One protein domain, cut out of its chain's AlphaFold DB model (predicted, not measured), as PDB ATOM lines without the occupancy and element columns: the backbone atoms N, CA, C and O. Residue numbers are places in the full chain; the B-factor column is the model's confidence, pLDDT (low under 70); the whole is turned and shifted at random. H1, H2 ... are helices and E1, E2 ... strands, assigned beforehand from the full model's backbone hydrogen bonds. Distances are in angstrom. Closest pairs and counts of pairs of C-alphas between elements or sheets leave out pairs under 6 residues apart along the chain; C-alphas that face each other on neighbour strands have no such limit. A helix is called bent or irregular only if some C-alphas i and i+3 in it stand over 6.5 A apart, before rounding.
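AT A GLANCE: This is residues 84 to 92, 346 to 498 and 508 to 552 of the 555 residues of an uncharacterized protein of Caenorhabditis elegans (UniProt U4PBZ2). A long, twisted sheet of six strands has two long helices, H2 and H3, side by side over one face and running along the strands. Short helices partly cover the opposite face: H8 and H9 near one end of the strands, H5 near the other. The printed part has 207 residues, with ten named helices and six named strands in the order E1 H1 E2 H2 E3 H3 H4 E4 E5 H5 H6 H7 H8 H9 E6 H10. The sheet runs E1 E2 E6 E3 E5 E4, antiparallel throughout, and the class is mixed, helices and strands. The whole is compact, with a radius of gyration of the C-alphas of 17.7 A, yet elongated, spanning 55 by 34 by 27 A.

IN THESE COORDINATES: Across the sheet stand E1, residues 84 to 92, 26.7 A long; E2, 355 to 367, 36.8 A; E6, 530 to 541, 35.4 A; E3, 393 to 404, 33.3 A; E5, 463 to 471, 26.4 A; and E4, 450 to 458, 25.8 A. E1 begins at C-alpha 84 (41.061, -41.909, -10.914), and E6 ends at C-alpha 541 (20.111, -37.449, -35.278). E3 bends by 61 degrees at residue 396. H2 is residues 376 to 389, 19.2 A, and H3 is 410 to 432, 32.6 A, beginning at C-alpha 410 (54.565, -31.054, -24.475). The shorter helices are H1, 346 to 354, 11.9 A; H4, 444 to 447; H5, 473 to 478, 10.1 A; H6, 483 to 486; H7, 493 to 496; H8, 513 to 516; H9, 523 to 527; and H10, 547 to 550. H2 and H5 are irregular, but only just: C-alphas 386 and 389 are 6.6 A apart, C-alphas 474 and 477 6.7 A.

HOW THE PARTS SIT: E1 and E4 are the edge strands. Backbone pairs within hydrogen-bond range include N 88 and O 362 at 2.9 A for E1 and E2, N 361 and O 536 at 2.9 A for E2 and E6, N 398 and O 535 at 2.9 A for E6 and E3, N 399 and O 468 at 2.9 A for E3 and E5, and N 454 and O 467 at 3.0 A for the hairpin E4 and E5. H2, over E2 and E6, has a height over the sheet of 9.4 A; H3, on the same face over E3, has 9.9 A. H2 and H3 touch at a shallow tilt of 5 degrees, the same way, with C-alphas 387 and 423 closest at 6.1 A. E2, H2, E3 form a split strand-helix-strand unit, two strands running the same way in the sheet with E6 between them; E3, H3 H4, E4 form another, with E5 between E3 and E4 in the sheet, and both crossovers are right-handed. On the opposite face, H9 is over E3, H8 is only just over E6, with 3 of its C-alphas falling on it, and H5 is over none. H1, H6 and H7 only graze the sheet; H4 and H10 are not on it. H4 touches H5, C-alphas 446 and 474 being closest at 5.7 A, and H3, by residues 428 to 432 of H3 alone, C-alphas 428 and 447 being closest at 5.8 A. Every O i to N i+4 pair is within hydrogen-bond range in H1 and H3, against 8 of 10 in H2, 0 of 2 in H5 and 0 of 1 in H9; for O i to N i+3, H5 has 2 of 3 and H9 2 of 2, while H4, H6, H7, H8 and H10 are too short for an i+4 pair.

THE WHOLE: The two C-alphas farthest apart, those of His 439 and Glu 460, are 56.6 A apart. Residues 93 to 345 are not printed, with 24.1 A between C-alphas 92 and 346; residues 499 to 507 are not printed, with 13.5 A between C-alphas 498 and 508. Of the links printed whole, H3 to H4 is long, with 11 residues. Mean pLDDT of the printed part is 82.8; 31 residues are under 70, among them 435 to 444, 492 to 498 and 543 to 552.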
ATOM      1  N   LYS A  84      42.507 -42.091 -11.090       75.74
ATOM      2  CA  LYS A  84      41.061 -41.909 -10.914       75.74
ATOM      3  C   LYS A  84      40.440 -41.567 -12.265       75.74
ATOM      4  O   LYS A  84      40.799 -40.576 -12.895       75.74
ATOM      5  N   ARG A  85      39.462 -42.371 -12.679       78.86
ATOM      6  CA  ARG A  85      38.568 -42.079 -13.800       78.86
ATOM      7  C   ARG A  85      37.145 -41.955 -13.276       78.86
ATOM      8  O   ARG A  85      36.660 -42.862 -12.606       78.86
ATOM      9  N   GLU A  86      36.462 -40.876 -13.632       75.56
ATOM     10  CA  GLU A  86      35.033 -40.703 -13.364       75.56
ATOM     11  C   GLU A  86      34.338 -40.184 -14.625       75.56
ATOM     12  O   GLU A  86      34.874 -39.314 -15.306       75.56
ATOM     13  N   SER A  87      33.179 -40.742 -14.982       73.99
ATOM     14  CA  SER A  87      32.446 -40.371 -16.200       73.99
ATOM     15  C   SER A  87      30.953 -40.260 -15.934       73.99
ATOM     16  O   SER A  87      30.324 -41.240 -15.538       73.99
ATOM     17  N   VAL A  88      30.395 -39.087 -16.215       73.76
ATOM     18  CA  VAL A  88      28.985 -38.750 -16.021       73.76
ATOM     19  C   VAL A  88      28.333 -38.573 -17.395       73.76
ATOM     20  O   VAL A  88      28.778 -37.735 -18.177       73.76
ATOM     21  N   ASP A  89      27.300 -39.366 -17.690       73.67
ATOM     22  CA  ASP A  89      26.547 -39.361 -18.955       73.67
ATOM     23  C   ASP A  89      25.060 -39.089 -18.678       73.67
ATOM     24  O   ASP A  89      24.312 -39.997 -18.308       73.67
ATOM     25  N   TYR A  90      24.626 -37.840 -18.864       69.30
ATOM     26  CA  TYR A  90      23.205 -37.484 -18.862       69.30
ATOM     27  C   TYR A  90      22.664 -37.503 -20.288       69.30
ATOM     28  O   TYR A  90      23.306 -37.042 -21.237       69.30
ATOM     29  N   SER A  91      21.468 -38.064 -20.471       71.68
ATOM     30  CA  SER A  91      20.975 -38.361 -21.812       71.68
ATOM     31  C   SER A  91      19.456 -38.241 -21.907       71.68
ATOM     32  O   SER A  91      18.736 -39.149 -21.500       71.68
ATOM     33  N   GLU A  92      18.985 -37.135 -22.483       69.54
ATOM     34  CA  GLU A  92      17.566 -36.776 -22.517       69.54
ATOM     35  C   GLU A  92      16.964 -36.993 -23.909       69.54
ATOM     36  O   GLU A  92      17.543 -36.589 -24.924       69.54
ATOM     37  N   PRO A 346      14.557 -24.584 -43.772       73.59
ATOM     38  CA  PRO A 346      14.494 -26.039 -43.908       73.59
ATOM     39  C   PRO A 346      15.620 -26.759 -43.149       73.59
ATOM     40  O   PRO A 346      15.494 -27.952 -42.876       73.59
ATOM     41  N   ILE A 347      16.699 -26.052 -42.784       76.41
ATOM     42  CA  ILE A 347      17.693 -26.524 -41.814       76.41
ATOM     43  C   ILE A 347      17.042 -26.717 -40.442       76.41
ATOM     44  O   ILE A 347      17.135 -27.799 -39.866       76.41
ATOM     45  N   ASP A 348      16.366 -25.694 -39.932       79.67
ATOM     46  CA  ASP A 348      15.821 -25.664 -38.580       79.67
ATOM     47  C   ASP A 348      14.679 -26.685 -38.439       79.67
ATOM     48  O   ASP A 348      14.679 -27.499 -37.511       79.67
ATOM     49  N   LYS A 349      13.795 -26.765 -39.445       79.61
ATOM     50  CA  LYS A 349      12.758 -27.804 -39.540       79.61
ATOM     51  C   LYS A 349      13.334 -29.224 -39.615       79.61
ATOM     52  O   LYS A 349      12.782 -30.142 -39.002       79.61
ATOM     53  N   PHE A 350      14.449 -29.432 -40.323       82.20
ATOM     54  CA  PHE A 350      15.148 -30.725 -40.340       82.20
ATOM     55  C   PHE A 350      15.701 -31.075 -38.952       82.20
ATOM     56  O   PHE A 350      15.413 -32.158 -38.445       82.20
ATOM     57  N   MET A 351      16.421 -30.158 -38.294       84.84
ATOM     58  CA  MET A 351      17.008 -30.424 -36.974       84.84
ATOM     59  C   MET A 351      15.927 -30.730 -35.923       84.84
ATOM     60  O   MET A 351      16.027 -31.754 -35.248       84.84
ATOM     61  N   ARG A 352      14.848 -29.931 -35.849       82.92
ATOM     62  CA  ARG A 352      13.707 -30.161 -34.933       82.92
ATOM     63  C   ARG A 352      13.040 -31.532 -35.093       82.92
ATOM     64  O   ARG A 352      12.527 -32.063 -34.117       82.92
ATOM     65  N   SER A 353      13.001 -32.068 -36.314       80.60
ATOM     66  CA  SER A 353      12.300 -33.323 -36.632       80.60
ATOM     67  C   SER A 353      13.197 -34.563 -36.607       80.60
ATOM     68  O   SER A 353      12.686 -35.678 -36.529       80.60
ATOM     69  N   HIS A 354      14.521 -34.392 -36.682       84.34
ATOM     70  CA  HIS A 354      15.474 -35.503 -36.750       84.34
ATOM     71  C   HIS A 354      16.312 -35.671 -35.478       84.34
ATOM     72  O   HIS A 354      16.844 -36.757 -35.260       84.34
ATOM     73  N   ILE A 355      16.442 -34.659 -34.617       86.27
ATOM     74  CA  ILE A 355      17.055 -34.844 -33.296       86.27
ATOM     75  C   ILE A 355      16.067 -35.585 -32.395       86.27
ATOM     76  O   ILE A 355      14.980 -35.093 -32.120       86.27
ATOM     77  N   TYR A 356      16.478 -36.749 -31.893       84.67
ATOM     78  CA  TYR A 356      15.679 -37.533 -30.942       84.67
ATOM     79  C   TYR A 356      16.284 -37.567 -29.533       84.67
ATOM     80  O   TYR A 356      15.614 -37.963 -28.579       84.67
ATOM     81  N   LYS A 357      17.560 -37.183 -29.380       86.92
ATOM     82  CA  LYS A 357      18.275 -37.286 -28.103       86.92
ATOM     83  C   LYS A 357      19.449 -36.315 -27.996       86.92
ATOM     84  O   LYS A 357      20.302 -36.282 -28.886       86.92
ATOM     85  N   THR A 358      19.534 -35.605 -26.874       87.30
ATOM     86  CA  THR A 358      20.745 -34.892 -26.438       87.30
ATOM     87  C   THR A 358      21.538 -35.784 -25.484       87.30
ATOM     88  O   THR A 358      20.965 -36.539 -24.697       87.30
ATOM     89  N   LYS A 359      22.867 -35.714 -25.560       88.39
ATOM     90  CA  LYS A 359      23.799 -36.361 -24.637       88.39
ATOM     91  C   LYS A 359      24.798 -35.354 -24.098       88.39
ATOM     92  O   LYS A 359      25.284 -34.500 -24.838       88.39
ATOM     93  N   MET A 360      25.106 -35.515 -22.821       86.81
ATOM     94  CA  MET A 360      26.041 -34.707 -22.065       86.81
ATOM     95  C   MET A 360      27.016 -35.623 -21.356       86.81
ATOM     96  O   MET A 360      26.613 -36.396 -20.491       86.81
ATOM     97  N   ILE A 361      28.286 -35.529 -21.732       88.27
ATOM     98  CA  ILE A 361      29.364 -36.319 -21.153       88.27
ATOM     99  C   ILE A 361      30.354 -35.382 -20.475       88.27
ATOM    100  O   ILE A 361      30.833 -34.438 -21.099       88.27
ATOM    101  N   THR A 362      30.700 -35.693 -19.233       89.66
ATOM    102  CA  THR A 362      31.875 -35.160 -18.537       89.66
ATOM    103  C   THR A 362      32.689 -36.354 -18.059       89.66
ATOM    104  O   THR A 362      32.210 -37.121 -17.225       89.66
ATOM    105  N   THR A 363      33.906 -36.525 -18.582       92.39
ATOM    106  CA  THR A 363      34.851 -37.549 -18.110       92.39
ATOM    107  C   THR A 363      36.102 -36.885 -17.554       92.39
ATOM    108  O   THR A 363      36.761 -36.123 -18.260       92.39
ATOM    109  N   VAL A 364      36.438 -37.188 -16.303       93.04
ATOM    110  CA  VAL A 364      37.636 -36.706 -15.609       93.04
ATOM    111  C   VAL A 364      38.635 -37.852 -15.474       93.04
ATOM    112  O   VAL A 364      38.266 -38.963 -15.090       93.04
ATOM    113  N   PHE A 365      39.894 -37.557 -15.782       94.33
ATOM    114  CA  PHE A 365      41.048 -38.434 -15.641       94.33
ATOM    115  C   PHE A 365      42.068 -37.745 -14.737       94.33
ATOM    116  O   PHE A 365      42.497 -36.625 -15.022       94.33
ATOM    117  N   GLU A 366      42.468 -38.413 -13.667       93.12
ATOM    118  CA  GLU A 366      43.460 -37.949 -12.706       93.12
ATOM    119  C   GLU A 366      44.580 -38.987 -12.609       93.12
ATOM    120  O   GLU A 366      44.299 -40.167 -12.416       93.12
ATOM    121  N   ALA A 367      45.837 -38.558 -12.701       93.21
ATOM    122  CA  ALA A 367      47.017 -39.386 -12.462       93.21
ATOM    123  C   ALA A 367      47.743 -38.868 -11.210       93.21
ATOM    124  O   ALA A 367      48.398 -37.816 -11.258       93.21
ATOM    125  N   LYS A 368      47.605 -39.567 -10.074       92.17
ATOM    126  CA  LYS A 368      48.166 -39.088  -8.802       92.17
ATOM    127  C   LYS A 368      49.686 -39.210  -8.796       92.17
ATOM    128  O   LYS A 368      50.243 -40.211  -9.233       92.17
ATOM    129  N   ASP A 369      50.357 -38.144  -8.368       91.21
ATOM    130  CA  ASP A 369      51.814 -37.981  -8.408       91.21
ATOM    131  C   ASP A 369      52.498 -38.230  -9.781       91.21
ATOM    132  O   ASP A 369      53.729 -38.307  -9.854       91.21
ATOM    133  N   ARG A 370      51.749 -38.255 -10.894       92.40
ATOM    134  CA  ARG A 370      52.236 -38.609 -12.244       92.40
ATOM    135  C   ARG A 370      51.929 -37.547 -13.307       92.40
ATOM    136  O   ARG A 370      51.231 -36.568 -13.043       92.40
ATOM    137  N   GLY A 371      52.519 -37.716 -14.494       92.66
ATOM    138  CA  GLY A 371      52.291 -36.892 -15.690       92.66
ATOM    139  C   GLY A 371      51.121 -37.389 -16.552       92.66
ATOM    140  O   GLY A 371      50.360 -38.268 -16.145       92.66
ATOM    141  N   PHE A 372      50.989 -36.858 -17.772       94.14
ATOM    142  CA  PHE A 372      49.990 -37.334 -18.746       94.14
ATOM    143  C   PHE A 372      50.349 -38.689 -19.378       94.14
ATOM    144  O   PHE A 372      49.524 -39.266 -20.082       94.14
ATOM    145  N   GLU A 373      51.551 -39.207 -19.128       93.97
ATOM    146  CA  GLU A 373      52.040 -40.509 -19.591       93.97
ATOM    147  C   GLU A 373      51.095 -41.656 -19.205       93.97
ATOM    148  O   GLU A 373      50.858 -42.541 -20.020       93.97
ATOM    149  N   GLU A 374      50.524 -41.614 -17.997       92.74
ATOM    150  CA  GLU A 374      49.696 -42.697 -17.443       92.74
ATOM    151  C   GLU A 374      48.230 -42.654 -17.929       92.74
ATOM    152  O   GLU A 374      47.552 -43.674 -17.914       92.74
ATOM    153  N   ILE A 375      47.726 -41.483 -18.351       94.32
ATOM    154  CA  ILE A 375      46.303 -41.263 -18.713       94.32
ATOM    155  C   ILE A 375      46.075 -40.865 -20.178       94.32
ATOM    156  O   ILE A 375      44.935 -40.791 -20.636       94.32
ATOM    157  N   GLY A 376      47.137 -40.601 -20.944       93.99
ATOM    158  CA  GLY A 376      47.024 -40.075 -22.305       93.99
ATOM    159  C   GLY A 376      46.310 -41.018 -23.279       93.99
ATOM    160  O   GLY A 376      45.505 -40.560 -24.091       93.99
ATOM    161  N   ASP A 377      46.561 -42.326 -23.186       94.72
ATOM    162  CA  ASP A 377      45.908 -43.322 -24.049       94.72
ATOM    163  C   ASP A 377      44.437 -43.567 -23.665       94.72
ATOM    164  O   ASP A 377      43.602 -43.757 -24.550       94.72
ATOM    165  N   ASP A 378      44.090 -43.440 -22.382       94.61
ATOM    166  CA  ASP A 378      42.708 -43.497 -21.884       94.61
ATOM    167  C   ASP A 378      41.866 -42.306 -22.376       94.61
ATOM    168  O   ASP A 378      40.730 -42.480 -22.826       94.61
ATOM    169  N   VAL A 379      42.435 -41.093 -22.366       94.90
ATOM    170  CA  VAL A 379      41.790 -39.900 -22.945       94.90
ATOM    171  C   VAL A 379      41.600 -40.068 -24.456       94.90
ATOM    172  O   VAL A 379      40.535 -39.743 -24.981       94.90
ATOM    173  N   ILE A 380      42.599 -40.610 -25.165       95.03
ATOM    174  CA  ILE A 380      42.493 -40.925 -26.600       95.03
ATOM    175  C   ILE A 380      41.369 -41.937 -26.850       95.03
ATOM    176  O   ILE A 380      40.552 -41.709 -27.746       95.03
ATOM    177  N   HIS A 381      41.285 -43.000 -26.045       94.07
ATOM    178  CA  HIS A 381      40.228 -44.004 -26.144       94.07
ATOM    179  C   HIS A 381      38.837 -43.408 -25.893       94.07
ATOM    180  O   HIS A 381      37.886 -43.769 -26.579       94.07
ATOM    181  N   GLU A 382      38.689 -42.470 -24.956       93.10
ATOM    182  CA  GLU A 382      37.386 -41.864 -24.668       93.10
ATOM    183  C   GLU A 382      36.960 -40.844 -25.741       93.10
ATOM    184  O   GLU A 382      35.789 -40.821 -26.125       93.10
ATOM    185  N   ILE A 383      37.899 -40.084 -26.329       93.00
ATOM    186  CA  ILE A 383      37.641 -39.318 -27.566       93.00
ATOM    187  C   ILE A 383      37.153 -40.280 -28.669       93.00
ATOM    188  O   ILE A 383      36.122 -40.033 -29.305       93.00
ATOM    189  N   ASP A 384      37.835 -41.416 -28.838       92.18
ATOM    190  CA  ASP A 384      37.442 -42.490 -29.758       92.18
ATOM    191  C   ASP A 384      36.171 -43.243 -29.351       92.18
ATOM    192  O   ASP A 384      35.596 -43.933 -30.181       92.18
ATOM    193  N   ARG A 385      35.656 -43.121 -28.127       89.93
ATOM    194  CA  ARG A 385      34.376 -43.734 -27.733       89.93
ATOM    195  C   ARG A 385      33.205 -42.877 -28.215       89.93
ATOM    196  O   ARG A 385      32.242 -43.406 -28.782       89.93
ATOM    197  N   TRP A 386      33.303 -41.557 -28.035       88.23
ATOM    198  CA  TRP A 386      32.193 -40.612 -28.230       88.23
ATOM    199  C   TRP A 386      32.055 -40.072 -29.654       88.23
ATOM    200  O   TRP A 386      30.958 -40.120 -30.214       88.23
ATOM    201  N   PHE A 387      33.149 -39.620 -30.274       85.28
ATOM    202  CA  PHE A 387      33.161 -39.288 -31.708       85.28
ATOM    203  C   PHE A 387      33.144 -40.563 -32.572       85.28
ATOM    204  O   PHE A 387      32.660 -40.576 -33.708       85.28
ATOM    205  N   GLU A 388      33.669 -41.638 -31.995       82.72
ATOM    206  CA  GLU A 388      33.718 -43.031 -32.419       82.72
ATOM    207  C   GLU A 388      32.412 -43.791 -32.721       82.72
ATOM    208  O   GLU A 388      31.423 -43.303 -33.284       82.72
ATOM    209  N   THR A 389      32.474 -45.039 -32.259       77.57
ATOM    210  CA  THR A 389      31.447 -46.017 -31.892       77.57
ATOM    211  C   THR A 389      30.050 -45.467 -31.606       77.57
ATOM    212  O   THR A 389      29.085 -45.952 -32.193       77.57
ATOM    213  N   LYS A 390      29.896 -44.469 -30.719       77.78
ATOM    214  CA  LYS A 390      28.564 -44.010 -30.275       77.78
ATOM    215  C   LYS A 390      27.789 -43.219 -31.352       77.78
ATOM    216  O   LYS A 390      26.628 -42.897 -31.122       77.78
ATOM    217  N   ASN A 391      28.388 -42.937 -32.522       73.14
ATOM    218  CA  ASN A 391      27.743 -42.311 -33.698       73.14
ATOM    219  C   ASN A 391      27.050 -40.958 -33.397       73.14
ATOM    220  O   ASN A 391      26.141 -40.517 -34.101       73.14
ATOM    221  N   MET A 392      27.506 -40.290 -32.341       82.95
ATOM    222  CA  MET A 392      27.007 -39.002 -31.883       82.95
ATOM    223  C   MET A 392      27.592 -37.869 -32.739       82.95
ATOM    224  O   MET A 392      28.695 -37.986 -33.282       82.95
ATOM    225  N   MET A 393      26.853 -36.768 -32.861       88.52
ATOM    226  CA  MET A 393      27.322 -35.527 -33.475       88.52
ATOM    227  C   MET A 393      27.613 -34.513 -32.372       88.52
ATOM    228  O   MET A 393      26.693 -34.095 -31.675       88.52
ATOM    229  N   ALA A 394      28.876 -34.138 -32.181       91.19
ATOM    230  CA  ALA A 394      29.258 -33.195 -31.135       91.19
ATOM    231  C   ALA A 394      28.795 -31.771 -31.486       91.19
ATOM    232  O   ALA A 394      29.003 -31.306 -32.606       91.19
ATOM    233  N   VAL A 395      28.191 -31.088 -30.512       90.17
ATOM    234  CA  VAL A 395      27.713 -29.694 -30.588       90.17
ATOM    235  C   VAL A 395      28.627 -28.749 -29.813       90.17
ATOM    236  O   VAL A 395      28.841 -27.610 -30.228       90.17
ATOM    237  N   ALA A 396      29.223 -29.230 -28.728       90.73
ATOM    238  CA  ALA A 396      30.332 -28.563 -28.072       90.73
ATOM    239  C   ALA A 396      31.290 -29.592 -27.468       90.73
ATOM    240  O   ALA A 396      30.899 -30.712 -27.141       90.73
ATOM    241  N   CYS A 397      32.552 -29.207 -27.338       92.58
ATOM    242  CA  CYS A 397      33.595 -29.975 -26.681       92.58
ATOM    243  C   CYS A 397      34.466 -29.006 -25.879       92.58
ATOM    244  O   CYS A 397      34.907 -27.995 -26.425       92.58
ATOM    245  N   GLU A 398      34.717 -29.310 -24.611       91.81
ATOM    246  CA  GLU A 398      35.507 -28.483 -23.699       91.81
ATOM    247  C   GLU A 398      36.487 -29.382 -22.942       91.81
ATOM    248  O   GLU A 398      36.097 -30.185 -22.093       91.81
ATOM    249  N   LEU A 399      37.765 -29.286 -23.308       93.29
ATOM    250  CA  LEU A 399      38.869 -30.015 -22.697       93.29
ATOM    251  C   LEU A 399      39.608 -29.068 -21.745       93.29
ATOM    252  O   LEU A 399      40.225 -28.117 -22.227       93.29
ATOM    253  N   HIS A 400      39.594 -29.329 -20.437       93.43
ATOM    254  CA  HIS A 400      40.522 -28.687 -19.492       93.43
ATOM    255  C   HIS A 400      41.649 -29.651 -19.140       93.43
ATOM    256  O   HIS A 400      41.459 -30.868 -19.111       93.43
ATOM    257  N   TRP A 401      42.818 -29.110 -18.819       94.82
ATOM    258  CA  TRP A 401      43.914 -29.890 -18.260       94.82
ATOM    259  C   TRP A 401      44.749 -29.094 -17.257       94.82
ATOM    260  O   TRP A 401      44.806 -27.863 -17.294       94.82
ATOM    261  N   SER A 402      45.414 -29.823 -16.364       95.32
ATOM    262  CA  SER A 402      46.386 -29.335 -15.389       95.32
ATOM    263  C   SER A 402      47.513 -30.352 -15.280       95.32
ATOM    264  O   SER A 402      47.247 -31.538 -15.107       95.32
ATOM    265  N   VAL A 403      48.763 -29.907 -15.355       96.12
ATOM    266  CA  VAL A 403      49.941 -30.765 -15.162       96.12
ATOM    267  C   VAL A 403      50.997 -30.020 -14.343       96.12
ATOM    268  O   VAL A 403      51.326 -28.880 -14.691       96.12
ATOM    269  N   PRO A 404      51.542 -30.613 -13.263       95.79
ATOM    270  CA  PRO A 404      52.666 -30.031 -12.538       95.79
ATOM    271  C   PRO A 404      53.839 -29.799 -13.486       95.79
ATOM    272  O   PRO A 404      54.155 -30.650 -14.320       95.79
ATOM    273  N   ARG A 405      54.506 -28.650 -13.380       94.40
ATOM    274  CA  ARG A 405      55.524 -28.229 -14.352       94.40
ATOM    275  C   ARG A 405      56.683 -29.215 -14.511       94.40
ATOM    276  O   ARG A 405      57.218 -29.330 -15.611       94.40
ATOM    277  N   GLU A 406      57.039 -29.940 -13.452       94.46
ATOM    278  CA  GLU A 406      58.065 -30.993 -13.472       94.46
ATOM    279  C   GLU A 406      57.644 -32.251 -14.267       94.46
ATOM    280  O   GLU A 406      58.503 -32.958 -14.787       94.46
ATOM    281  N   LYS A 407      56.332 -32.504 -14.410       94.92
ATOM    282  CA  LYS A 407      55.731 -33.691 -15.060       94.92
ATOM    283  C   LYS A 407      55.184 -33.374 -16.462       94.92
ATOM    284  O   LYS A 407      54.462 -34.171 -17.057       94.92
ATOM    285  N   ARG A 408      55.482 -32.181 -16.995       94.30
ATOM    286  CA  ARG A 408      54.880 -31.660 -18.229       94.30
ATOM    287  C   ARG A 408      55.550 -32.195 -19.499       94.30
ATOM    288  O   ARG A 408      56.606 -31.710 -19.907       94.30
ATOM    289  N   SER A 409      54.846 -33.061 -20.225       93.94
ATOM    290  CA  SER A 409      55.237 -33.503 -21.568       93.94
ATOM    291  C   SER A 409      54.471 -32.775 -22.680       93.94
ATOM    292  O   SER A 409      53.347 -33.130 -23.040       93.94
ATOM    293  N   ARG A 410      55.116 -31.776 -23.303       92.41
ATOM    294  CA  ARG A 410      54.565 -31.054 -24.475       92.41
ATOM    295  C   ARG A 410      54.272 -31.986 -25.663       92.41
ATOM    296  O   ARG A 410      53.406 -31.686 -26.477       92.41
ATOM    297  N   GLN A 411      54.980 -33.114 -25.776       93.94
ATOM    298  CA  GLN A 411      54.722 -34.101 -26.832       93.94
ATOM    299  C   GLN A 411      53.367 -34.793 -26.636       93.94
ATOM    300  O   GLN A 411      52.635 -34.972 -27.609       93.94
ATOM    301  N   LEU A 412      52.994 -35.108 -25.390       93.13
ATOM    302  CA  LEU A 412      51.679 -35.668 -25.076       93.13
ATOM    303  C   LEU A 412      50.560 -34.631 -25.228       93.13
ATOM    304  O   LEU A 412      49.532 -34.954 -25.813       93.13
ATOM    305  N   GLU A 413      50.781 -33.379 -24.813       92.15
ATOM    306  CA  GLU A 413      49.843 -32.274 -25.086       92.15
ATOM    307  C   GLU A 413      49.542 -32.140 -26.589       92.15
ATOM    308  O   GLU A 413      48.378 -32.064 -26.985       92.15
ATOM    309  N   CYS A 414      50.575 -32.171 -27.442       91.86
ATOM    310  CA  CYS A 414      50.394 -32.157 -28.893       91.86
ATOM    311  C   CYS A 414      49.635 -33.396 -29.392       91.86
ATOM    312  O   CYS A 414      48.672 -33.238 -30.137       91.86
ATOM    313  N   ARG A 415      50.000 -34.609 -28.949       94.08
ATOM    314  CA  ARG A 415      49.338 -35.869 -29.346       94.08
ATOM    315  C   ARG A 415      47.843 -35.877 -28.995       94.08
ATOM    316  O   ARG A 415      47.014 -36.234 -29.831       94.08
ATOM    317  N   LEU A 416      47.493 -35.441 -27.783       93.86
ATOM    318  CA  LEU A 416      46.108 -35.306 -27.314       93.86
ATOM    319  C   LEU A 416      45.330 -34.281 -28.150       93.86
ATOM    320  O   LEU A 416      44.231 -34.566 -28.633       93.86
ATOM    321  N   LYS A 417      45.924 -33.106 -28.385       92.96
ATOM    322  CA  LYS A 417      45.325 -32.044 -29.198       92.96
ATOM    323  C   LYS A 417      45.133 -32.464 -30.656       92.96
ATOM    324  O   LYS A 417      44.089 -32.184 -31.240       92.96
ATOM    325  N   GLU A 418      46.098 -33.157 -31.252       94.02
ATOM    326  CA  GLU A 418      46.008 -33.680 -32.619       94.02
ATOM    327  C   GLU A 418      44.883 -34.708 -32.757       94.02
ATOM    328  O   GLU A 418      44.103 -34.618 -33.711       94.02
ATOM    329  N   LYS A 419      44.733 -35.609 -31.775       94.71
ATOM    330  CA  LYS A 419      43.625 -36.570 -31.719       94.71
ATOM    331  C   LYS A 419      42.267 -35.872 -31.612       94.71
ATOM    332  O   LYS A 419      41.359 -36.178 -32.387       94.71
ATOM    333  N   LEU A 420      42.130 -34.895 -30.713       93.91
ATOM    334  CA  LEU A 420      40.895 -34.119 -30.572       93.91
ATOM    335  C   LEU A 420      40.566 -33.342 -31.860       93.91
ATOM    336  O   LEU A 420      39.431 -33.360 -32.335       93.91
ATOM    337  N   LEU A 421      41.566 -32.728 -32.500       93.28
ATOM    338  CA  LEU A 421      41.398 -32.058 -33.791       93.28
ATOM    339  C   LEU A 421      41.041 -33.036 -34.925       93.28
ATOM    340  O   LEU A 421      40.295 -32.660 -35.826       93.28
ATOM    341  N   GLN A 422      41.536 -34.276 -34.919       93.62
ATOM    342  CA  GLN A 422      41.112 -35.321 -35.861       93.62
ATOM    343  C   GLN A 422      39.626 -35.662 -35.671       93.62
ATOM    344  O   GLN A 422      38.866 -35.621 -36.640       93.62
ATOM    345  N   ALA A 423      39.202 -35.910 -34.430       92.50
ATOM    346  CA  ALA A 423      37.815 -36.220 -34.092       92.50
ATOM    347  C   ALA A 423      36.848 -35.076 -34.465       92.50
ATOM    348  O   ALA A 423      35.795 -35.306 -35.061       92.50
ATOM    349  N   LEU A 424      37.244 -33.820 -34.224       91.99
ATOM    350  CA  LEU A 424      36.461 -32.635 -34.593       91.99
ATOM    351  C   LEU A 424      36.443 -32.366 -36.112       91.99
ATOM    352  O   LEU A 424      35.434 -31.889 -36.632       91.99
ATOM    353  N   ARG A 425      37.508 -32.700 -36.860       90.40
ATOM    354  CA  ARG A 425      37.479 -32.681 -38.341       90.40
ATOM    355  C   ARG A 425      36.493 -33.710 -38.890       90.40
ATOM    356  O   ARG A 425      35.787 -33.422 -39.851       90.40
ATOM    357  N   GLU A 426      36.426 -34.892 -38.286       88.96
ATOM    358  CA  GLU A 426      35.466 -35.926 -38.671       88.96
ATOM    359  C   GLU A 426      34.023 -35.528 -38.301       88.96
ATOM    360  O   GLU A 426      33.113 -35.690 -39.114       88.96
ATOM    361  N   ASN A 427      33.813 -34.882 -37.149       89.23
ATOM    362  CA  ASN A 427      32.524 -34.278 -36.795       89.23
ATOM    363  C   ASN A 427      32.082 -33.204 -37.812       89.23
ATOM    364  O   ASN A 427      30.938 -33.222 -38.265       89.23
ATOM    365  N   ASN A 428      33.003 -32.332 -38.253       88.52
ATOM    366  CA  ASN A 428      32.750 -31.363 -39.329       88.52
ATOM    367  C   ASN A 428      32.300 -32.036 -40.634       88.52
ATOM    368  O   ASN A 428      31.374 -31.541 -41.274       88.52
ATOM    369  N   LYS A 429      32.923 -33.154 -41.041       85.17
ATOM    370  CA  LYS A 429      32.473 -33.897 -42.230       85.17
ATOM    371  C   LYS A 429      31.036 -34.377 -42.055       85.17
ATOM    372  O   LYS A 429      30.212 -34.122 -42.924       85.17
ATOM    373  N   ARG A 430      30.708 -35.026 -40.933       82.53
ATOM    374  CA  ARG A 430      29.350 -35.551 -40.692       82.53
ATOM    375  C   ARG A 430      28.295 -34.450 -40.704       82.53
ATOM    376  O   ARG A 430      27.232 -34.670 -41.270       82.53
ATOM    377  N   LEU A 431      28.607 -33.272 -40.156       84.14
ATOM    378  CA  LEU A 431      27.762 -32.079 -40.265       84.14
ATOM    379  C   LEU A 431      27.518 -31.691 -41.729       84.14
ATOM    380  O   LEU A 431      26.370 -31.567 -42.144       84.14
ATOM    381  N   LEU A 432      28.578 -31.569 -42.533       79.82
ATOM    382  CA  LEU A 432      28.484 -31.233 -43.961       79.82
ATOM    383  C   LEU A 432      27.787 -32.316 -44.812       79.82
ATOM    384  O   LEU A 432      27.240 -31.989 -45.865       79.82
ATOM    385  N   TYR A 433      27.773 -33.574 -44.357       75.62
ATOM    386  CA  TYR A 433      27.154 -34.728 -45.025       75.62
ATOM    387  C   TYR A 433      25.840 -35.209 -44.376       75.62
ATOM    388  O   TYR A 433      25.421 -36.348 -44.614       75.62
ATOM    389  N   LEU A 434      25.148 -34.355 -43.607       75.76
ATOM    390  CA  LEU A 434      23.792 -34.622 -43.109       75.76
ATOM    391  C   LEU A 434      22.801 -34.827 -44.274       75.76
ATOM    392  O   LEU A 434      22.243 -33.886 -44.839       75.76
ATOM    393  N   ARG A 435      22.571 -36.093 -44.646       62.76
ATOM    394  CA  ARG A 435      21.586 -36.473 -45.668       62.76
ATOM    395  C   ARG A 435      20.171 -36.216 -45.136       62.76
ATOM    396  O   ARG A 435      19.803 -36.742 -44.093       62.76
ATOM    397  N   GLY A 436      19.379 -35.456 -45.894       57.22
ATOM    398  CA  GLY A 436      17.972 -35.153 -45.592       57.22
ATOM    399  C   GLY A 436      17.573 -33.702 -45.875       57.22
ATOM    400  O   GLY A 436      16.415 -33.429 -46.170       57.22
ATOM    401  N   MET A 437      18.539 -32.781 -45.914       56.97
ATOM    402  CA  MET A 437      18.332 -31.324 -46.027       56.97
ATOM    403  C   MET A 437      17.991 -30.831 -47.458       56.97
ATOM    404  O   MET A 437      18.232 -29.677 -47.817       56.97
ATOM    405  N   GLY A 438      17.431 -31.717 -48.290       51.03
ATOM    406  CA  GLY A 438      17.209 -31.515 -49.724       51.03
ATOM    407  C   GLY A 438      18.467 -31.710 -50.583       51.03
ATOM    408  O   GLY A 438      19.598 -31.717 -50.098       51.03
ATOM    409  N   HIS A 439      18.284 -31.892 -51.893       48.59
ATOM    410  CA  HIS A 439      19.408 -32.008 -52.827       48.59
ATOM    411  C   HIS A 439      20.108 -30.651 -53.026       48.59
ATOM    412  O   HIS A 439      19.455 -29.629 -53.223       48.59
ATOM    413  N   GLY A 440      21.445 -30.646 -53.006       51.78
ATOM    414  CA  GLY A 440      22.269 -29.486 -53.379       51.78
ATOM    415  C   GLY A 440      22.504 -28.417 -52.302       51.78
ATOM    416  O   GLY A 440      23.240 -27.470 -52.567       51.78
ATOM    417  N   LYS A 441      21.943 -28.548 -51.091       58.62
ATOM    418  CA  LYS A 441      22.213 -27.634 -49.965       58.62
ATOM    419  C   LYS A 441      23.159 -28.280 -48.949       58.62
ATOM    420  O   LYS A 441      22.721 -29.043 -48.096       58.62
ATOM    421  N   THR A 442      24.448 -27.950 -49.007       59.43
ATOM    422  CA  THR A 442      25.382 -28.275 -47.917       59.43
ATOM    423  C   THR A 442      25.113 -27.365 -46.711       59.43
ATOM    424  O   THR A 442      25.047 -26.142 -46.871       59.43
ATOM    425  N   PRO A 443      24.980 -27.901 -45.486       68.90
ATOM    426  CA  PRO A 443      24.703 -27.108 -44.290       68.90
ATOM    427  C   PRO A 443      25.985 -26.470 -43.736       68.90
ATOM    428  O   PRO A 443      26.334 -26.654 -42.573       68.90
ATOM    429  N   VAL A 444      26.691 -25.692 -44.564       67.88
ATOM    430  CA  VAL A 444      27.936 -24.993 -44.183       67.88
ATOM    431  C   VAL A 444      27.734 -24.186 -42.895       67.88
ATOM    432  O   VAL A 444      28.552 -24.274 -41.986       67.88
ATOM    433  N   LYS A 445      26.571 -23.531 -42.763       75.71
ATOM    434  CA  LYS A 445      26.163 -22.781 -41.567       75.71
ATOM    435  C   LYS A 445      26.025 -23.608 -40.279       75.71
ATOM    436  O   LYS A 445      26.063 -23.031 -39.203       75.71
ATOM    437  N   LEU A 446      25.817 -24.926 -40.352       79.00
ATOM    438  CA  LEU A 446      25.825 -25.796 -39.164       79.00
ATOM    439  C   LEU A 446      27.243 -26.253 -38.787       79.00
ATOM    440  O   LEU A 446      27.479 -26.629 -37.644       79.00
ATOM    441  N   ALA A 447      28.179 -26.224 -39.740       81.55
ATOM    442  CA  ALA A 447      29.592 -26.523 -39.517       81.55
ATOM    443  C   ALA A 447      30.415 -25.287 -39.092       81.55
ATOM    444  O   ALA A 447      31.597 -25.424 -38.762       81.55
ATOM    445  N   GLU A 448      29.805 -24.095 -39.081       83.81
ATOM    446  CA  GLU A 448      30.349 -22.889 -38.448       83.81
ATOM    447  C   GLU A 448      30.524 -23.136 -36.940       83.81
ATOM    448  O   GLU A 448      29.608 -23.586 -36.250       83.81
ATOM    449  N   SER A 449      31.730 -22.879 -36.427       87.70
ATOM    450  CA  SER A 449      32.088 -23.184 -35.041       87.70
ATOM    451  C   SER A 449      33.020 -22.135 -34.448       87.70
ATOM    452  O   SER A 449      34.054 -21.843 -35.054       87.70
ATOM    453  N   SER A 450      32.726 -21.672 -33.234       87.17
ATOM    454  CA  SER A 450      33.707 -20.961 -32.412       87.17
ATOM    455  C   SER A 450      34.781 -21.939 -31.923       87.17
ATOM    456  O   SER A 450      34.538 -23.141 -31.788       87.17
ATOM    457  N   THR A 451      36.000 -21.458 -31.689       88.83
ATOM    458  CA  THR A 451      37.077 -22.237 -31.064       88.83
ATOM    459  C   THR A 451      37.950 -21.301 -30.245       88.83
ATOM    460  O   THR A 451      38.501 -20.344 -30.784       88.83
ATOM    461  N   VAL A 452      38.079 -21.595 -28.954       87.45
ATOM    462  CA  VAL A 452      38.855 -20.826 -27.981       87.45
ATOM    463  C   VAL A 452      39.902 -21.748 -27.368       87.45
ATOM    464  O   VAL A 452      39.607 -22.885 -27.005       87.45
ATOM    465  N   GLU A 453      41.133 -21.264 -27.253       89.64
ATOM    466  CA  GLU A 453      42.227 -21.978 -26.602       89.64
ATOM    467  C   GLU A 453      43.013 -21.002 -25.730       89.64
ATOM    468  O   GLU A 453      43.333 -19.897 -26.168       89.64
ATOM    469  N   ASN A 454      43.324 -21.407 -24.501       90.62
ATOM    470  CA  ASN A 454      44.120 -20.622 -23.565       90.62
ATOM    471  C   ASN A 454      44.992 -21.560 -22.717       90.62
ATOM    472  O   ASN A 454      44.559 -22.650 -22.345       90.62
ATOM    473  N   ILE A 455      46.224 -21.143 -22.422       91.73
ATOM    474  CA  ILE A 455      47.190 -21.892 -21.614       91.73
ATOM    475  C   ILE A 455      47.833 -20.918 -20.629       91.73
ATOM    476  O   ILE A 455      48.516 -19.977 -21.034       91.73
ATOM    477  N   SER A 456      47.656 -21.167 -19.334       92.03
ATOM    478  CA  SER A 456      48.205 -20.352 -18.252       92.03
ATOM    479  C   SER A 456      49.182 -21.155 -17.387       92.03
ATOM    480  O   SER A 456      49.164 -22.386 -17.337       92.03
ATOM    481  N   LYS A 457      50.089 -20.444 -16.714       92.57
ATOM    482  CA  LYS A 457      50.937 -21.005 -15.655       92.57
ATOM    483  C   LYS A 457      50.343 -20.547 -14.332       92.57
ATOM    484  O   LYS A 457      50.313 -19.339 -14.094       92.57
ATOM    485  N   ASP A 458      49.895 -21.471 -13.494       91.44
ATOM    486  CA  ASP A 458      49.565 -21.122 -12.120       91.44
ATOM    487  C   ASP A 458      50.845 -21.032 -11.283       91.44
ATOM    488  O   ASP A 458      51.727 -21.882 -11.382       91.44
ATOM    489  N   ARG A 459      50.936 -19.988 -10.460       91.39
ATOM    490  CA  ARG A 459      52.036 -19.780  -9.516       91.39
ATOM    491  C   ARG A 459      51.773 -20.426  -8.162       91.39
ATOM    492  O   ARG A 459      52.737 -20.701  -7.459       91.39
ATOM    493  N   GLU A 460      50.512 -20.654  -7.798       90.53
ATOM    494  CA  GLU A 460      50.149 -21.221  -6.495       90.53
ATOM    495  C   GLU A 460      50.448 -22.725  -6.446       90.53
ATOM    496  O   GLU A 460      50.934 -23.217  -5.431       90.53
ATOM    497  N   THR A 461      50.265 -23.439  -7.565       91.18
ATOM    498  CA  THR A 461      50.560 -24.880  -7.665       91.18
ATOM    499  C   THR A 461      51.732 -25.247  -8.600       91.18
ATOM    500  O   THR A 461      51.875 -26.424  -8.911       91.18
ATOM    501  N   ASP A 462      52.512 -24.277  -9.118       93.41
ATOM    502  CA  ASP A 462      53.497 -24.429 -10.233       93.41
ATOM    503  C   ASP A 462      53.027 -25.422 -11.320       93.41
ATOM    504  O   ASP A 462      53.760 -26.299 -11.786       93.41
ATOM    505  N   SER A 463      51.754 -25.303 -11.710       93.93
ATOM    506  CA  SER A 463      51.129 -26.141 -12.733       93.93
ATOM    507  C   SER A 463      50.961 -25.369 -14.034       93.93
ATOM    508  O   SER A 463      50.748 -24.152 -14.048       93.93
ATOM    509  N   VAL A 464      51.038 -26.078 -15.157       94.59
ATOM    510  CA  VAL A 464      50.553 -25.553 -16.431       94.59
ATOM    511  C   VAL A 464      49.126 -26.029 -16.620       94.59
ATOM    512  O   VAL A 464      48.857 -27.231 -16.621       94.59
ATOM    513  N   ARG A 465      48.223 -25.066 -16.781       94.07
ATOM    514  CA  ARG A 465      46.798 -25.284 -16.999       94.07
ATOM    515  C   ARG A 465      46.438 -24.877 -18.413       94.07
ATOM    516  O   ARG A 465      47.009 -23.930 -18.953       94.07
ATOM    517  N   GLY A 466      45.476 -25.558 -19.011       92.91
ATOM    518  CA  GLY A 466      44.975 -25.181 -20.322       92.91
ATOM    519  C   GLY A 466      43.524 -25.563 -20.529       92.91
ATOM    520  O   GLY A 466      42.975 -26.406 -19.820       92.91
ATOM    521  N   ILE A 467      42.904 -24.870 -21.476       92.30
ATOM    522  CA  ILE A 467      41.545 -25.106 -21.938       92.30
ATOM    523  C   ILE A 467      41.541 -25.059 -23.465       92.30
ATOM    524  O   ILE A 467      42.133 -24.167 -24.077       92.30
ATOM    525  N   TYR A 468      40.847 -26.013 -24.076       92.78
ATOM    526  CA  TYR A 468      40.468 -25.995 -25.481       92.78
ATOM    527  C   TYR A 468      38.955 -26.204 -25.566       92.78
ATOM    528  O   TYR A 468      38.449 -27.269 -25.213       92.78
ATOM    529  N   GLN A 469      38.235 -25.190 -26.038       90.58
ATOM    530  CA  GLN A 469      36.788 -25.218 -26.216       90.58
ATOM    531  C   GLN A 469      36.449 -25.054 -27.702       90.58
ATOM    532  O   GLN A 469      36.991 -24.186 -28.385       90.58
ATOM    533  N   ARG A 470      35.519 -25.864 -28.211       91.06
ATOM    534  CA  ARG A 470      34.928 -25.713 -29.545       91.06
ATOM    535  C   ARG A 470      33.423 -25.905 -29.471       91.06
ATOM    536  O   ARG A 470      32.967 -26.898 -28.915       91.06
ATOM    537  N   SER A 471      32.662 -25.001 -30.076       90.30
ATOM    538  CA  SER A 471      31.195 -25.016 -30.071       90.30
ATOM    539  C   SER A 471      30.637 -24.662 -31.448       90.30
ATOM    540  O   SER A 471      31.136 -23.762 -32.124       90.30
ATOM    541  N   TYR A 472      29.601 -25.374 -31.883       90.24
ATOM    542  CA  TYR A 472      28.871 -25.094 -33.120       90.24
ATOM    543  C   TYR A 472      27.660 -24.232 -32.767       90.24
ATOM    544  O   TYR A 472      26.630 -24.739 -32.324       90.24
ATOM    545  N   THR A 473      27.788 -22.912 -32.905       83.61
ATOM    546  CA  THR A 473      26.829 -21.947 -32.338       83.61
ATOM    547  C   THR A 473      25.412 -22.122 -32.888       83.61
ATOM    548  O   THR A 473      24.461 -22.111 -32.111       83.61
ATOM    549  N   ARG A 474      25.249 -22.413 -34.190       84.33
ATOM    550  CA  ARG A 474      23.934 -22.745 -34.783       84.33
ATOM    551  C   ARG A 474      23.319 -24.064 -34.296       84.33
ATOM    552  O   ARG A 474      22.155 -24.302 -34.596       84.33
ATOM    553  N   LEU A 475      24.053 -24.918 -33.577       87.88
ATOM    554  CA  LEU A 475      23.528 -26.171 -33.022       87.88
ATOM    555  C   LEU A 475      23.094 -26.059 -31.551       87.88
ATOM    556  O   LEU A 475      22.290 -26.878 -31.107       87.88
ATOM    557  N   LEU A 476      23.571 -25.046 -30.814       86.10
ATOM    558  CA  LEU A 476      23.194 -24.808 -29.412       86.10
ATOM    559  C   LEU A 476      21.665 -24.680 -29.198       86.10
ATOM    560  O   LEU A 476      21.162 -25.305 -28.265       86.10
ATOM    561  N   PRO A 477      20.879 -24.007 -30.074       85.00
ATOM    562  CA  PRO A 477      19.422 -23.901 -29.914       85.00
ATOM    563  C   PRO A 477      18.642 -25.223 -30.025       85.00
ATOM    564  O   PRO A 477      17.440 -25.237 -29.762       85.00
ATOM    565  N   TYR A 478      19.296 -26.322 -30.426       86.06
ATOM    566  CA  TYR A 478      18.693 -27.658 -30.497       86.06
ATOM    567  C   TYR A 478      19.126 -28.598 -29.365       86.06
ATOM    568  O   TYR A 478      18.820 -29.790 -29.403       86.06
ATOM    569  N   LEU A 479      19.846 -28.099 -28.360       85.42
ATOM    570  CA  LEU A 479      20.095 -28.845 -27.129       85.42
ATOM    571  C   LEU A 479      18.814 -28.941 -26.286       85.42
ATOM    572  O   LEU A 479      17.846 -28.210 -26.511       85.42
ATOM    573  N   HIS A 480      18.784 -29.854 -25.309       80.81
ATOM    574  CA  HIS A 480      17.694 -29.844 -24.336       80.81
ATOM    575  C   HIS A 480      17.786 -28.566 -23.489       80.81
ATOM    576  O   HIS A 480      18.883 -28.141 -23.133       80.81
ATOM    577  N   LYS A 481      16.658 -27.930 -23.162       81.04
ATOM    578  CA  LYS A 481      16.665 -26.584 -22.549       81.04
ATOM    579  C   LYS A 481      17.358 -26.536 -21.187       81.04
ATOM    580  O   LYS A 481      17.922 -25.513 -20.827       81.04
ATOM    581  N   GLU A 482      17.326 -27.649 -20.465       79.34
ATOM    582  CA  GLU A 482      17.893 -27.795 -19.121       79.34
ATOM    583  C   GLU A 482      19.373 -28.236 -19.161       79.34
ATOM    584  O   GLU A 482      20.078 -28.175 -18.156       79.34
ATOM    585  N   THR A 483      19.894 -28.614 -20.340       74.25
ATOM    586  CA  THR A 483      21.293 -29.032 -20.537       74.25
ATOM    587  C   THR A 483      22.326 -28.003 -20.041       74.25
ATOM    588  O   THR A 483      23.254 -28.424 -19.342       74.25
ATOM    589  N   PRO A 484      22.217 -26.688 -20.338       71.68
ATOM    590  CA  PRO A 484      23.181 -25.694 -19.856       71.68
ATOM    591  C   PRO A 484      23.110 -25.449 -18.341       71.68
ATOM    592  O   PRO A 484      24.086 -24.984 -17.750       71.68
ATOM    593  N   GLU A 485      21.973 -25.754 -17.708       76.37
ATOM    594  CA  GLU A 485      21.762 -25.592 -16.268       76.37
ATOM    595  C   GLU A 485      22.365 -26.773 -15.500       76.37
ATOM    596  O   GLU A 485      23.264 -26.569 -14.678       76.37
ATOM    597  N   TRP A 486      21.968 -28.007 -15.846       73.07
ATOM    598  CA  TRP A 486      22.454 -29.251 -15.228       73.07
ATOM    599  C   TRP A 486      23.983 -29.398 -15.269       73.07
ATOM    600  O   TRP A 486      24.572 -30.010 -14.383       73.07
ATOM    601  N   HIS A 487      24.634 -28.828 -16.286       71.85
ATOM    602  CA  HIS A 487      26.081 -28.935 -16.501       71.85
ATOM    603  C   HIS A 487      26.863 -27.633 -16.260       71.85
ATOM    604  O   HIS A 487      28.067 -27.585 -16.517       71.85
ATOM    605  N   SER A 488      26.221 -26.595 -15.717       76.20
ATOM    606  CA  SER A 488      26.839 -25.290 -15.411       76.20
ATOM    607  C   SER A 488      28.069 -25.364 -14.486       76.20
ATOM    608  O   SER A 488      28.954 -24.505 -14.543       76.20
ATOM    609  N   GLN A 489      28.170 -26.413 -13.666       76.38
ATOM    610  CA  GLN A 489      29.342 -26.694 -12.832       76.38
ATOM    611  C   GLN A 489      30.580 -27.026 -13.689       76.38
ATOM    612  O   GLN A 489      31.636 -26.414 -13.509       76.38
ATOM    613  N   TYR A 490      30.423 -27.904 -14.684       74.33
ATOM    614  CA  TYR A 490      31.508 -28.515 -15.466       74.33
ATOM    615  C   TYR A 490      31.894 -27.777 -16.758       74.33
ATOM    616  O   TYR A 490      32.898 -28.127 -17.368       74.33
ATOM    617  N   TRP A 491      31.123 -26.777 -17.193       75.81
ATOM    618  CA  TRP A 491      31.331 -26.082 -18.473       75.81
ATOM    619  C   TRP A 491      31.443 -24.559 -18.312       75.81
ATOM    620  O   TRP A 491      30.953 -23.994 -17.330       75.81
ATOM    621  N   THR A 492      32.014 -23.874 -19.309       68.29
ATOM    622  CA  THR A 492      31.959 -22.401 -19.447       68.29
ATOM    623  C   THR A 492      31.030 -21.925 -20.574       68.29
ATOM    624  O   THR A 492      31.052 -20.764 -20.970       68.29
ATOM    625  N   LEU A 493      30.140 -22.790 -21.084       63.47
ATOM    626  CA  LEU A 493      29.225 -22.462 -22.195       63.47
ATOM    627  C   LEU A 493      28.315 -21.245 -21.946       63.47
ATOM    628  O   LEU A 493      27.888 -20.605 -22.903       63.47
ATOM    629  N   GLN A 494      28.055 -20.886 -20.685       57.23
ATOM    630  CA  GLN A 494      27.300 -19.678 -20.333       57.23
ATOM    631  C   GLN A 494      27.991 -18.364 -20.744       57.23
ATOM    632  O   GLN A 494      27.350 -17.312 -20.682       57.23
ATOM    633  N   ASP A 495      29.269 -18.413 -21.130       56.11
ATOM    634  CA  ASP A 495      30.014 -17.276 -21.671       56.11
ATOM    635  C   ASP A 495      29.754 -17.112 -23.184       56.11
ATOM    636  O   ASP A 495      29.683 -15.989 -23.678       56.11
ATOM    637  N   LEU A 496      29.509 -18.216 -23.908       54.37
ATOM    638  CA  LEU A 496      29.243 -18.225 -25.358       54.37
ATOM    639  C   LEU A 496      27.854 -17.686 -25.730       54.37
ATOM    640  O   LEU A 496      27.705 -17.068 -26.778       54.37
ATOM    641  N   GLU A 497      26.835 -17.907 -24.894       52.94
ATOM    642  CA  GLU A 497      25.486 -17.354 -25.127       52.94
ATOM    643  C   GLU A 497      25.400 -15.844 -24.848       52.94
ATOM    644  O   GLU A 497      24.426 -15.200 -25.227       52.94
ATOM    645  N   LYS A 498      26.407 -15.275 -24.172       50.81
ATOM    646  CA  LYS A 498      26.472 -13.848 -23.812       50.81
ATOM    647  C   LYS A 498      27.465 -13.068 -24.676       50.81
ATOM    648  O   LYS A 498      27.443 -11.839 -24.664       50.81
ATOM    649  N   PRO A 508      39.478 -13.523 -21.948       68.64
ATOM    650  CA  PRO A 508      39.821 -14.842 -22.474       68.64
ATOM    651  C   PRO A 508      39.470 -15.919 -21.439       68.64
ATOM    652  O   PRO A 508      39.863 -15.805 -20.274       68.64
ATOM    653  N   ILE A 509      38.746 -16.962 -21.868       77.97
ATOM    654  CA  ILE A 509      38.268 -18.047 -20.993       77.97
ATOM    655  C   ILE A 509      39.460 -18.649 -20.241       77.97
ATOM    656  O   ILE A 509      40.428 -19.107 -20.853       77.97
ATOM    657  N   GLN A 510      39.419 -18.617 -18.909       83.27
ATOM    658  CA  GLN A 510      40.513 -19.108 -18.075       83.27
ATOM    659  C   GLN A 510      40.365 -20.612 -17.811       83.27
ATOM    660  O   GLN A 510      39.260 -21.060 -17.491       83.27
ATOM    661  N   PRO A 511      41.452 -21.399 -17.896       85.26
ATOM    662  CA  PRO A 511      41.404 -22.806 -17.532       85.26
ATOM    663  C   PRO A 511      41.188 -22.938 -16.022       85.26
ATOM    664  O   PRO A 511      41.986 -22.444 -15.224       85.26
ATOM    665  N   ASN A 512      40.104 -23.612 -15.637       87.22
ATOM    666  CA  ASN A 512      39.694 -23.788 -14.243       87.22
ATOM    667  C   ASN A 512      39.553 -25.288 -13.911       87.22
ATOM    668  O   ASN A 512      38.445 -25.770 -13.665       87.22
ATOM    669  N   PRO A 513      40.668 -26.051 -13.938       85.92
ATOM    670  CA  PRO A 513      40.678 -27.481 -13.642       85.92
ATOM    671  C   PRO A 513      40.205 -27.813 -12.216       85.92
ATOM    672  O   PRO A 513      39.769 -28.934 -11.974       85.92
ATOM    673  N   GLN A 514      40.228 -26.849 -11.286       86.16
ATOM    674  CA  GLN A 514      39.711 -27.015  -9.925       86.16
ATOM    675  C   GLN A 514      38.224 -27.408  -9.892       86.16
ATOM    676  O   GLN A 514      37.826 -28.128  -8.986       86.16
ATOM    677  N   LYS A 515      37.422 -27.016 -10.896       86.20
ATOM    678  CA  LYS A 515      36.013 -27.441 -11.052       86.20
ATOM    679  C   LYS A 515      35.819 -28.955 -11.246       86.20
ATOM    680  O   LYS A 515      34.690 -29.428 -11.184       86.20
ATOM    681  N   PHE A 516      36.890 -29.688 -11.553       86.04
ATOM    682  CA  PHE A 516      36.878 -31.133 -11.794       86.04
ATOM    683  C   PHE A 516      37.641 -31.912 -10.715       86.04
ATOM    684  O   PHE A 516      37.746 -33.134 -10.809       86.04
ATOM    685  N   LEU A 517      38.161 -31.220  -9.694       83.87
ATOM    686  CA  LEU A 517      38.464 -31.856  -8.417       83.87
ATOM    687  C   LEU A 517      37.141 -32.199  -7.729       83.87
ATOM    688  O   LEU A 517      36.138 -31.506  -7.893       83.87
ATOM    689  N   PHE A 518      37.149 -33.266  -6.944       71.73
ATOM    690  CA  PHE A 518      35.997 -33.659  -6.140       71.73
ATOM    691  C   PHE A 518      35.946 -32.771  -4.892       71.73
ATOM    692  O   PHE A 518      37.002 -32.406  -4.383       71.73
ATOM    693  N   ASP A 519      34.755 -32.448  -4.371       60.43
ATOM    694  CA  ASP A 519      34.548 -31.427  -3.315       60.43
ATOM    695  C   ASP A 519      35.329 -31.655  -1.995       60.43
ATOM    696  O   ASP A 519      35.327 -30.814  -1.096       60.43
ATOM    697  N   THR A 520      36.002 -32.801  -1.859       70.55
ATOM    698  CA  THR A 520      36.895 -33.170  -0.754       70.55
ATOM    699  C   THR A 520      38.382 -32.862  -0.983       70.55
ATOM    700  O   THR A 520      39.156 -32.938  -0.030       70.55
ATOM    701  N   GLU A 521      38.824 -32.593  -2.215       82.51
ATOM    702  CA  GLU A 521      40.245 -32.484  -2.581       82.51
ATOM    703  C   GLU A 521      40.690 -31.008  -2.722       82.51
ATOM    704  O   GLU A 521      40.101 -30.254  -3.497       82.51
ATOM    705  N   PRO A 522      41.731 -30.552  -1.992       85.75
ATOM    706  CA  PRO A 522      42.179 -29.162  -2.057       85.75
ATOM    707  C   PRO A 522      42.883 -28.855  -3.386       85.75
ATOM    708  O   PRO A 522      43.569 -29.706  -3.949       85.75
ATOM    709  N   ALA A 523      42.809 -27.602  -3.850       86.26
ATOM    710  CA  ALA A 523      43.435 -27.166  -5.107       86.26
ATOM    711  C   ALA A 523      44.957 -27.435  -5.180       86.26
ATOM    712  O   ALA A 523      45.497 -27.628  -6.269       86.26
ATOM    713  N   GLU A 524      45.629 -27.526  -4.027       88.60
ATOM    714  CA  GLU A 524      47.031 -27.945  -3.873       88.60
ATOM    715  C   GLU A 524      47.340 -29.320  -4.497       88.60
ATOM    716  O   GLU A 524      48.476 -29.573  -4.892       88.60
ATOM    717  N   VAL A 525      46.342 -30.199  -4.660       90.39
ATOM    718  CA  VAL A 525      46.482 -31.497  -5.347       90.39
ATOM    719  C   VAL A 525      46.991 -31.321  -6.786       90.39
ATOM    720  O   VAL A 525      47.803 -32.121  -7.253       90.39
ATOM    721  N   LEU A 526      46.634 -30.219  -7.461       91.15
ATOM    722  CA  LEU A 526      47.117 -29.882  -8.808       91.15
ATOM    723  C   LEU A 526      48.612 -29.503  -8.864       91.15
ATOM    724  O   LEU A 526      49.142 -29.298  -9.956       91.15
ATOM    725  N   ALA A 527      49.297 -29.402  -7.718       92.07
ATOM    726  CA  ALA A 527      50.755 -29.272  -7.650       92.07
ATOM    727  C   ALA A 527      51.482 -30.621  -7.788       92.07
ATOM    728  O   ALA A 527      52.692 -30.652  -7.999       92.07
ATOM    729  N   LYS A 528      50.759 -31.743  -7.665       92.94
ATOM    730  CA  LYS A 528      51.315 -33.105  -7.695       92.94
ATOM    731  C   LYS A 528      50.685 -34.002  -8.747       92.94
ATOM    732  O   LYS A 528      51.398 -34.800  -9.360       92.94
ATOM    733  N   ASN A 529      49.381 -33.865  -8.949       93.63
ATOM    734  CA  ASN A 529      48.581 -34.759  -9.771       93.63
ATOM    735  C   ASN A 529      48.296 -34.099 -11.119       93.63
ATOM    736  O   ASN A 529      48.017 -32.899 -11.187       93.63
ATOM    737  N   SER A 530      48.350 -34.888 -12.189       94.42
ATOM    738  CA  SER A 530      47.908 -34.434 -13.507       94.42
ATOM    739  C   SER A 530      46.422 -34.712 -13.674       94.42
ATOM    740  O   SER A 530      45.966 -35.809 -13.367       94.42
ATOM    741  N   LEU A 531      45.674 -33.733 -14.177       94.74
ATOM    742  CA  LEU A 531      44.234 -33.825 -14.411       94.74
ATOM    743  C   LEU A 531      43.915 -33.460 -15.860       94.74
ATOM    744  O   LEU A 531      44.431 -32.472 -16.383       94.74
ATOM    745  N   ILE A 532      43.027 -34.225 -16.489       95.18
ATOM    746  CA  ILE A 532      42.385 -33.896 -17.763       95.18
ATOM    747  C   ILE A 532      40.880 -34.097 -17.582       95.18
ATOM    748  O   ILE A 532      40.457 -35.172 -17.166       95.18
ATOM    749  N   SER A 533      40.061 -33.104 -17.929       93.79
ATOM    750  CA  SER A 533      38.615 -33.291 -18.078       93.79
ATOM    751  C   SER A 533      38.200 -33.094 -19.531       93.79
ATOM    752  O   SER A 533      38.548 -32.103 -20.172       93.79
ATOM    753  N   LEU A 534      37.469 -34.071 -20.062       93.67
ATOM    754  CA  LEU A 534      36.902 -34.079 -21.403       93.67
ATOM    755  C   LEU A 534      35.386 -33.955 -21.282       93.67
ATOM    756  O   LEU A 534      34.707 -34.899 -20.873       93.67
ATOM    757  N   ASN A 535      34.861 -32.797 -21.662       92.13
ATOM    758  CA  ASN A 535      33.432 -32.534 -21.672       92.13
ATOM    759  C   ASN A 535      32.933 -32.508 -23.123       92.13
ATOM    760  O   ASN A 535      33.532 -31.844 -23.972       92.13
ATOM    761  N   ILE A 536      31.856 -33.236 -23.432       91.74
ATOM    762  CA  ILE A 536      31.254 -33.320 -24.771       91.74
ATOM    763  C   ILE A 536      29.732 -33.159 -24.669       91.74
ATOM    764  O   ILE A 536      29.056 -33.952 -24.015       91.74
ATOM    765  N   ILE A 537      29.188 -32.177 -25.387       90.16
ATOM    766  CA  ILE A 537      27.768 -32.112 -25.739       90.16
ATOM    767  C   ILE A 537      27.606 -32.768 -27.100       90.16
ATOM    768  O   ILE A 537      28.325 -32.418 -28.039       90.16
ATOM    769  N   GLY A 538      26.614 -33.639 -27.260       90.66
ATOM    770  CA  GLY A 538      26.265 -34.154 -28.575       90.66
ATOM    771  C   GLY A 538      24.788 -34.444 -28.789       90.66
ATOM    772  O   GLY A 538      23.988 -34.555 -27.862       90.66
ATOM    773  N   LEU A 539      24.435 -34.568 -30.064       89.52
ATOM    774  CA  LEU A 539      23.102 -34.887 -30.546       89.52
ATOM    775  C   LEU A 539      23.104 -36.243 -31.245       89.52
ATOM    776  O   LEU A 539      24.046 -36.608 -31.955       89.52
ATOM    777  N   SER A 540      22.007 -36.972 -31.067       86.85
ATOM    778  CA  SER A 540      21.679 -38.159 -31.852       86.85
ATOM    779  C   SER A 540      20.609 -37.767 -32.867       86.85
ATOM    780  O   SER A 540      19.528 -37.310 -32.489       86.85
ATOM    781  N   ILE A 541      20.932 -37.913 -34.154       83.18
ATOM    782  CA  ILE A 541      20.111 -37.449 -35.278       83.18
ATOM    783  C   ILE A 541      19.669 -38.664 -36.103       83.18
ATOM    784  O   ILE A 541      20.495 -39.506 -36.462       83.18
ATOM    785  N   LEU A 542      18.376 -38.772 -36.404       76.08
ATOM    786  CA  LEU A 542      17.814 -39.801 -37.277       76.08
ATOM    787  C   LEU A 542      18.443 -39.711 -38.676       76.08
ATOM    788  O   LEU A 542      18.654 -38.627 -39.212       76.08
ATOM    789  N   GLY A 543      18.786 -40.857 -39.265       68.10
ATOM    790  CA  GLY A 543      19.458 -40.924 -40.570       68.10
ATOM    791  C   GLY A 543      20.961 -40.596 -40.558       68.10
ATOM    792  O   GLY A 543      21.657 -40.970 -41.504       68.10
ATOM    793  N   ASN A 544      21.507 -39.999 -39.488       66.08
ATOM    794  CA  ASN A 544      22.956 -39.881 -39.317       66.08
ATOM    795  C   ASN A 544      23.555 -41.268 -39.032       66.08
ATOM    796  O   ASN A 544      23.446 -41.798 -37.929       66.08
ATOM    797  N   SER A 545      24.184 -41.872 -40.036       56.74
ATOM    798  CA  SER A 545      24.861 -43.164 -39.933       56.74
ATOM    799  C   SER A 545      26.167 -43.106 -40.709       56.74
ATOM    800  O   SER A 545      26.146 -42.787 -41.895       56.74
ATOM    801  N   ARG A 546      27.290 -43.465 -40.070       57.14
ATOM    802  CA  ARG A 546      28.655 -43.490 -40.652       57.14
ATOM    803  C   ARG A 546      28.737 -44.014 -42.096       57.14
ATOM    804  O   ARG A 546      29.527 -43.509 -42.892       57.14
ATOM    805  N   LYS A 547      27.892 -44.990 -42.454       52.08
ATOM    806  CA  LYS A 547      27.799 -45.579 -43.804       52.08
ATOM    807  C   LYS A 547      27.473 -44.554 -44.910       52.08
ATOM    808  O   LYS A 547      27.765 -44.817 -46.071       52.08
ATOM    809  N   SER A 548      26.906 -43.389 -44.579       43.09
ATOM    810  CA  SER A 548      26.551 -42.329 -45.534       43.09
ATOM    811  C   SER A 548      27.740 -41.492 -46.028       43.09
ATOM    812  O   SER A 548      27.679 -40.968 -47.144       43.09
ATOM    813  N   CYS A 549      28.807 -41.366 -45.231       43.53
ATOM    814  CA  CYS A 549      29.983 -40.557 -45.566       43.53
ATOM    815  C   CYS A 549      30.984 -41.339 -46.430       43.53
ATOM    816  O   CYS A 549      31.556 -40.780 -47.360       43.53
ATOM    817  N   GLY A 550      31.167 -42.640 -46.166       37.10
ATOM    818  CA  GLY A 550      32.165 -43.460 -46.867       37.10
ATOM    819  C   GLY A 550      31.877 -43.708 -48.354       37.10
ATOM    820  O   GLY A 550      32.809 -43.900 -49.125       37.10
ATOM    821  N   SER A 551      30.609 -43.680 -48.783       36.36
ATOM    822  CA  SER A 551      30.229 -44.000 -50.172       36.36
ATOM    823  C   SER A 551      30.264 -42.813 -51.145       36.36
ATOM    824  O   SER A 551      29.899 -42.993 -52.301       36.36
ATOM    825  N   LEU A 552      30.589 -41.601 -50.680       40.61
ATOM    826  CA  LEU A 552      30.508 -40.351 -51.462       40.61
ATOM    827  C   LEU A 552      31.880 -39.784 -51.873       40.61
ATOM    828  O   LEU A 552      31.947 -38.693 -52.428       40.61
TER     829      LEU A 552